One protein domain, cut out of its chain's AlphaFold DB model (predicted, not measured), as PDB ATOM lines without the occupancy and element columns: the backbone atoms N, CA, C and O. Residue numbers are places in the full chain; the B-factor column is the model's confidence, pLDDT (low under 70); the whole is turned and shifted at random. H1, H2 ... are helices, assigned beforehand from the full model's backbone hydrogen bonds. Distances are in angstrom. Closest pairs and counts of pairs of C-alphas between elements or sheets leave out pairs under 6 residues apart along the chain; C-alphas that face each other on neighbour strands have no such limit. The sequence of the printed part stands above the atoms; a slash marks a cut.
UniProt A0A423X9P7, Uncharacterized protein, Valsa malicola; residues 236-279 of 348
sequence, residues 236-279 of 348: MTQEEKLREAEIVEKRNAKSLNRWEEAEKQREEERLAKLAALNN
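AT A GLANCE: This is residues 236 to 279 of the 348 residues of an uncharacterized protein of Valsa malicola (UniProt A0A423X9P7). Two helices of similar length follow each other end to end and make a very wide, shallow V, with the corner at the single residue between them. Neither helix folds back on the other, and there is no core: the shape is a thin, slightly angled rod. The printed part has 44 residues with two named helices, H1 then H2, and no named strand; the class is all helix. The whole is extended, with a radius of gyration of the C-alphas of 18.3 A, and the C-alphas span 58 by 16 by 8 A along their three main axes.

HOW THE PARTS SIT: After Met 236 and Thr 237 comes H1, residues 238 to 256. A tight link of 1 residue, Asn 257, joins it to H2, residues 258 to 278. H1 and H2 meet only through their link. Residues 237 to 243, of which 238 to 243 belong to H1, stand free. Residues 245 to 279, of which 245 to 256 belong to H1 and 258 to 278 to H2, stand free as well. In both H1 and H2 every O i to N i+4 pair is within hydrogen-bond range.

IN THESE COORDINATES: H1 has 19 residues and begins at C-alpha 238 at (-34.026, 27.572, -11.283). It ends at C-alpha 256 at (-42.523, 19.310, -34.962), 26.5 A from its first C-alpha. H2, the longest helix with 21 residues, begins at C-alpha 258 at (-40.984, 14.514, -37.484). It ends at C-alpha 278 at (-30.408, 5.733, -63.598), and its first and last C-alphas are 29.5 A apart.

THE WHOLE: The two C-alphas farthest apart are those of Thr 237 and Asn 278, at 58.2 A. The printed part has no cut. The mean pLDDT of the printed part is 90.3, and no printed residue is under 70.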
ATOM      1  N   MET A 236     -36.757  21.358  -7.751       79.81
ATOM      2  CA  MET A 236     -35.703  21.724  -8.706       79.81
ATOM      3  C   MET A 236     -35.291  23.189  -8.557       79.81
ATOM      4  O   MET A 236     -36.137  24.084  -8.431       79.81
ATOM      5  N   THR A 237     -33.985  23.430  -8.643       90.25
ATOM      6  CA  THR A 237     -33.406  24.777  -8.705       90.25
ATOM      7  C   THR A 237     -33.771  25.471 -10.026       90.25
ATOM      8  O   THR A 237     -34.189  24.834 -10.995       90.25
ATOM      9  N   GLN A 238     -33.642  26.800 -10.093       90.25
ATOM     10  CA  GLN A 238     -34.026  27.572 -11.283       90.25
ATOM     11  C   GLN A 238     -33.221  27.183 -12.535       90.25
ATOM     12  O   GLN A 238     -33.796  27.065 -13.614       90.25
ATOM     13  N   GLU A 239     -31.918  26.928 -12.399       90.19
ATOM     14  CA  GLU A 239     -31.077  26.481 -13.519       90.19
ATOM     15  C   GLU A 239     -31.522  25.129 -14.073       90.19
ATOM     16  O   GLU A 239     -31.524  24.907 -15.280       90.19
ATOM     17  N   GLU A 240     -31.913  24.208 -13.196       89.25
ATOM     18  CA  GLU A 240     -32.371  22.887 -13.606       89.25
ATOM     19  C   GLU A 240     -33.710  22.961 -14.345       89.25
ATOM     20  O   GLU A 240     -33.908  22.221 -15.307       89.25
ATOM     21  N   LYS A 241     -34.585  23.903 -13.966       89.12
ATOM     22  CA  LYS A 241     -35.817  24.202 -14.713       89.12
ATOM     23  C   LYS A 241     -35.515  24.738 -16.112       89.12
ATOM     24  O   LYS A 241     -36.160  24.315 -17.065       89.12
ATOM     25  N   LEU A 242     -34.523  25.623 -16.251       94.31
ATOM     26  CA  LEU A 242     -34.087  26.112 -17.565       94.31
ATOM     27  C   LEU A 242     -33.502  24.978 -18.419       94.31
ATOM     28  O   LEU A 242     -33.876  24.838 -19.579       94.31
ATOM     29  N   ARG A 243     -32.674  24.096 -17.842       93.25
ATOM     30  CA  ARG A 243     -32.161  22.908 -18.551       93.25
ATOM     31  C   ARG A 243     -33.284  21.958 -18.969       93.25
ATOM     32  O   ARG A 243     -33.243  21.411 -20.067       93.25
ATOM     33  N   GLU A 244     -34.285  21.737 -18.117       88.69
ATOM     34  CA  GLU A 244     -35.453  20.924 -18.476       88.69
ATOM     35  C   GLU A 244     -36.245  21.570 -19.615       88.69
ATOM     36  O   GLU A 244     -36.583  20.876 -20.575       88.69
ATOM     37  N   ALA A 245     -36.444  22.891 -19.565       94.44
ATOM     38  CA  ALA A 245     -37.076  23.651 -20.636       94.44
ATOM     39  C   ALA A 245     -36.305  23.526 -21.959       94.44
ATOM     40  O   ALA A 245     -36.924  23.218 -22.970       94.44
ATOM     41  N   GLU A 246     -34.973  23.631 -21.963       95.75
ATOM     42  CA  GLU A 246     -34.158  23.410 -23.170       95.75
ATOM     43  C   GLU A 246     -34.301  21.983 -23.725       95.75
ATOM     44  O   GLU A 246     -34.314  21.765 -24.939       95.75
ATOM     45  N   ILE A 247     -34.378  20.967 -22.859       94.69
ATOM     46  CA  ILE A 247     -34.578  19.582 -23.307       94.69
ATOM     47  C   ILE A 247     -35.989  19.422 -23.888       94.69
ATOM     48  O   ILE A 247     -36.157  18.732 -24.897       94.69
ATOM     49  N   VAL A 248     -36.999  20.033 -23.267       93.56
ATOM     50  CA  VAL A 248     -38.380  20.040 -23.763       93.56
ATOM     51  C   VAL A 248     -38.467  20.782 -25.092       93.56
ATOM     52  O   VAL A 248     -39.030  20.229 -26.025       93.56
ATOM     53  N   GLU A 249     -37.829  21.942 -25.240       92.75
ATOM     54  CA  GLU A 249     -37.735  22.681 -26.502       92.75
ATOM     55  C   GLU A 249     -37.074  21.824 -27.583       92.75
ATOM     56  O   GLU A 249     -37.635  21.654 -28.662       92.75
ATOM     57  N   LYS A 250     -35.952  21.158 -27.276       95.00
ATOM     58  CA  LYS A 250     -35.315  20.204 -28.199       95.00
ATOM     59  C   LYS A 250     -36.249  19.054 -28.575       95.00
ATOM     60  O   LYS A 250     -36.216  18.604 -29.717       95.00
ATOM     61  N   ARG A 251     -37.058  18.532 -27.645       92.75
ATOM     62  CA  ARG A 251     -38.044  17.473 -27.942       92.75
ATOM     63  C   ARG A 251     -39.209  17.995 -28.770       92.75
ATOM     64  O   ARG A 251     -39.616  17.290 -29.686       92.75
ATOM     65  N   ASN A 252     -39.694  19.195 -28.482       91.50
ATOM     66  CA  ASN A 252     -40.788  19.847 -29.187       91.50
ATOM     67  C   ASN A 252     -40.365  20.191 -30.617       91.50
ATOM     68  O   ASN A 252     -41.036  19.764 -31.552       91.50
ATOM     69  N   ALA A 253     -39.197  20.814 -30.794       89.00
ATOM     70  CA  ALA A 253     -38.588  21.078 -32.094       89.00
ATOM     71  C   ALA A 253     -38.389  19.781 -32.891       89.00
ATOM     72  O   ALA A 253     -38.827  19.676 -34.032       89.00
ATOM     73  N   LYS A 254     -37.828  18.735 -32.262       87.06
ATOM     74  CA  LYS A 254     -37.722  17.412 -32.899       87.06
ATOM     75  C   LYS A 254     -39.084  16.831 -33.258       87.06
ATOM     76  O   LYS A 254     -39.195  16.201 -34.294       87.06
ATOM     77  N   SER A 255     -40.101  16.977 -32.406       84.19
ATOM     78  CA  SER A 255     -41.437  16.433 -32.666       84.19
ATOM     79  C   SER A 255     -42.173  17.164 -33.783       84.19
ATOM     80  O   SER A 255     -42.868  16.506 -34.551       84.19
ATOM     81  N   LEU A 256     -41.965  18.476 -33.904       75.31
ATOM     82  CA  LEU A 256     -42.523  19.310 -34.962       75.31
ATOM     83  C   LEU A 256     -41.912  18.923 -36.317       75.31
ATOM     84  O   LEU A 256     -42.635  18.717 -37.286       75.31
ATOM     85  N   ASN A 257     -40.608  18.642 -36.340       83.62
ATOM     86  CA  ASN A 257     -39.891  18.248 -37.552       83.62
ATOM     87  C   ASN A 257     -40.070  16.767 -37.935       83.62
ATOM     88  O   ASN A 257     -39.554  16.344 -38.964       83.62
ATOM     89  N   ARG A 258     -40.805  15.949 -37.163       87.94
ATOM     90  CA  ARG A 258     -40.984  14.514 -37.484       87.94
ATOM     91  C   ARG A 258     -41.655  14.293 -38.829       87.94
ATOM     92  O   ARG A 258     -41.321  13.335 -39.517       87.94
ATOM     93  N   TRP A 259     -42.625  15.138 -39.177       84.62
ATOM     94  CA  TRP A 259     -43.312  15.024 -40.460       84.62
ATOM     95  C   TRP A 259     -42.404  15.456 -41.610       84.62
ATOM     96  O   TRP A 259     -42.308  14.741 -42.602       84.62
ATOM     97  N   GLU A 260     -41.665  16.552 -41.438       85.38
ATOM     98  CA  GLU A 260     -40.691  17.027 -42.425       85.38
ATOM     99  C   GLU A 260     -39.568  16.008 -42.652       85.38
ATOM    100  O   GLU A 260     -39.229  15.700 -43.791       85.38
ATOM    101  N   GLU A 261     -39.030  15.417 -41.582       86.06
ATOM    102  CA  GLU A 261     -38.036  14.344 -41.655       86.06
ATOM    103  C   GLU A 261     -38.606  13.097 -42.346       86.06
ATOM    104  O   GLU A 261     -37.914  12.476 -43.153       86.06
ATOM    105  N   ALA A 262     -39.867  12.741 -42.082       88.50
ATOM    106  CA  ALA A 262     -40.526  11.601 -42.716       88.50
ATOM    107  C   ALA A 262     -40.839  11.836 -44.207       88.50
ATOM    108  O   ALA A 262     -40.685  10.915 -45.013       88.50
ATOM    109  N   GLU A 263     -41.258  13.043 -44.604       90.62
ATOM    110  CA  GLU A 263     -41.417  13.404 -46.020       90.62
ATOM    111  C   GLU A 263     -40.067  13.432 -46.727       90.62
ATOM    112  O   GLU A 263     -39.922  12.825 -47.788       90.62
ATOM    113  N   LYS A 264     -39.050  14.033 -46.103       94.00
ATOM    114  CA  LYS A 264     -37.693  14.075 -46.645       94.00
ATOM    115  C   LYS A 264     -37.115  12.675 -46.837       94.00
ATOM    116  O   LYS A 264     -36.566  12.400 -47.895       94.00
ATOM    117  N   GLN A 265     -37.306  11.759 -45.885       93.25
ATOM    118  CA  GLN A 265     -36.919  10.352 -46.053       93.25
ATOM    119  C   GLN A 265     -37.648   9.702 -47.233       93.25
ATOM    120  O   GLN A 265     -37.028   9.006 -48.033       93.25
ATOM    121  N   ARG A 266     -38.948   9.965 -47.407       93.88
ATOM    122  CA  ARG A 266     -39.715   9.432 -48.542       93.88
ATOM    123  C   ARG A 266     -39.242  10.003 -49.880       93.88
ATOM    124  O   ARG A 266     -39.216   9.287 -50.883       93.88
ATOM    125  N   GLU A 267     -38.896  11.284 -49.925       94.25
ATOM    126  CA  GLU A 267     -38.310  11.930 -51.098       94.25
ATOM    127  C   GLU A 267     -36.920  11.378 -51.398       94.25
ATOM    128  O   GLU A 267     -36.651  11.018 -52.541       94.25
ATOM    129  N   GLU A 268     -36.070  11.229 -50.387       94.50
ATOM    130  CA  GLU A 268     -34.746  10.625 -50.505       94.50
ATOM    131  C   GLU A 268     -34.834   9.169 -50.971       94.50
ATOM    132  O   GLU A 268     -34.082   8.779 -51.855       94.50
ATOM    133  N   GLU A 269     -35.794   8.377 -50.489       92.81
ATOM    134  CA  GLU A 269     -36.055   7.018 -50.981       92.81
ATOM    135  C   GLU A 269     -36.512   7.011 -52.446       92.81
ATOM    136  O   GLU A 269     -36.062   6.183 -53.246       92.81
ATOM    137  N   ARG A 270     -37.390   7.945 -52.840       93.25
ATOM    138  CA  ARG A 270     -37.814   8.110 -54.241       93.25
ATOM    139  C   ARG A 270     -36.638   8.507 -55.126       93.25
ATOM    140  O   ARG A 270     -36.460   7.922 -56.196       93.25
ATOM    141  N   LEU A 271     -35.832   9.463 -54.678       95.88
ATOM    142  CA  LEU A 271     -34.638   9.932 -55.367       95.88
ATOM    143  C   LEU A 271     -33.587   8.828 -55.449       95.88
ATOM    144  O   LEU A 271     -33.038   8.612 -56.523       95.88
ATOM    145  N   ALA A 272     -33.368   8.066 -54.380       93.44
ATOM    146  CA  ALA A 272     -32.468   6.922 -54.353       93.44
ATOM    147  C   ALA A 272     -32.945   5.817 -55.300       93.44
ATOM    148  O   ALA A 272     -32.137   5.227 -56.012       93.44
ATOM    149  N   LYS A 273     -34.255   5.569 -55.389       91.50
ATOM    150  CA  LYS A 273     -34.832   4.613 -56.342       91.50
ATOM    151  C   LYS A 273     -34.664   5.072 -57.791       91.50
ATOM    152  O   LYS A 273     -34.304   4.262 -58.645       91.50
ATOM    153  N   LEU A 274     -34.890   6.354 -58.079       92.94
ATOM    154  CA  LEU A 274     -34.630   6.929 -59.402       92.94
ATOM    155  C   LEU A 274     -33.136   6.907 -59.736       92.94
ATOM    156  O   LEU A 274     -32.767   6.535 -60.847       92.94
ATOM    157  N   ALA A 275     -32.279   7.230 -58.770       91.31
ATOM    158  CA  ALA A 275     -30.834   7.160 -58.905       91.31
ATOM    159  C   ALA A 275     -30.374   5.721 -59.146       91.31
ATOM    160  O   ALA A 275     -29.562   5.500 -60.029       91.31
ATOM    161  N   ALA A 276     -30.935   4.725 -58.457       91.00
ATOM    162  CA  ALA A 276     -30.641   3.313 -58.690       91.00
ATOM    163  C   ALA A 276     -31.070   2.856 -60.095       91.00
ATOM    164  O   ALA A 276     -30.330   2.130 -60.755       91.00
ATOM    165  N   LEU A 277     -32.229   3.309 -60.590       88.12
ATOM    166  CA  LEU A 277     -32.655   3.048 -61.970       88.12
ATOM    167  C   LEU A 277     -31.752   3.740 -63.001       88.12
ATOM    168  O   LEU A 277     -31.442   3.137 -64.024       88.12
ATOM    169  N   ASN A 278     -31.314   4.972 -62.731       89.00
ATOM    170  CA  ASN A 278     -30.408   5.733 -63.598       89.00
ATOM    171  C   ASN A 278     -28.982   5.145 -63.597       89.00
ATOM    172  O   ASN A 278     -28.336   5.014 -64.634       89.00
ATOM    173  N   ASN A 279     -28.516   4.705 -62.429       84.69
ATOM    174  CA  ASN A 279     -27.222   4.055 -62.234       84.69
ATOM    175  C   ASN A 279     -27.213   2.601 -62.725       84.69
ATOM    176  O   ASN A 279     -26.145   1.994 -62.779       84.69
TER     177      ASN A 279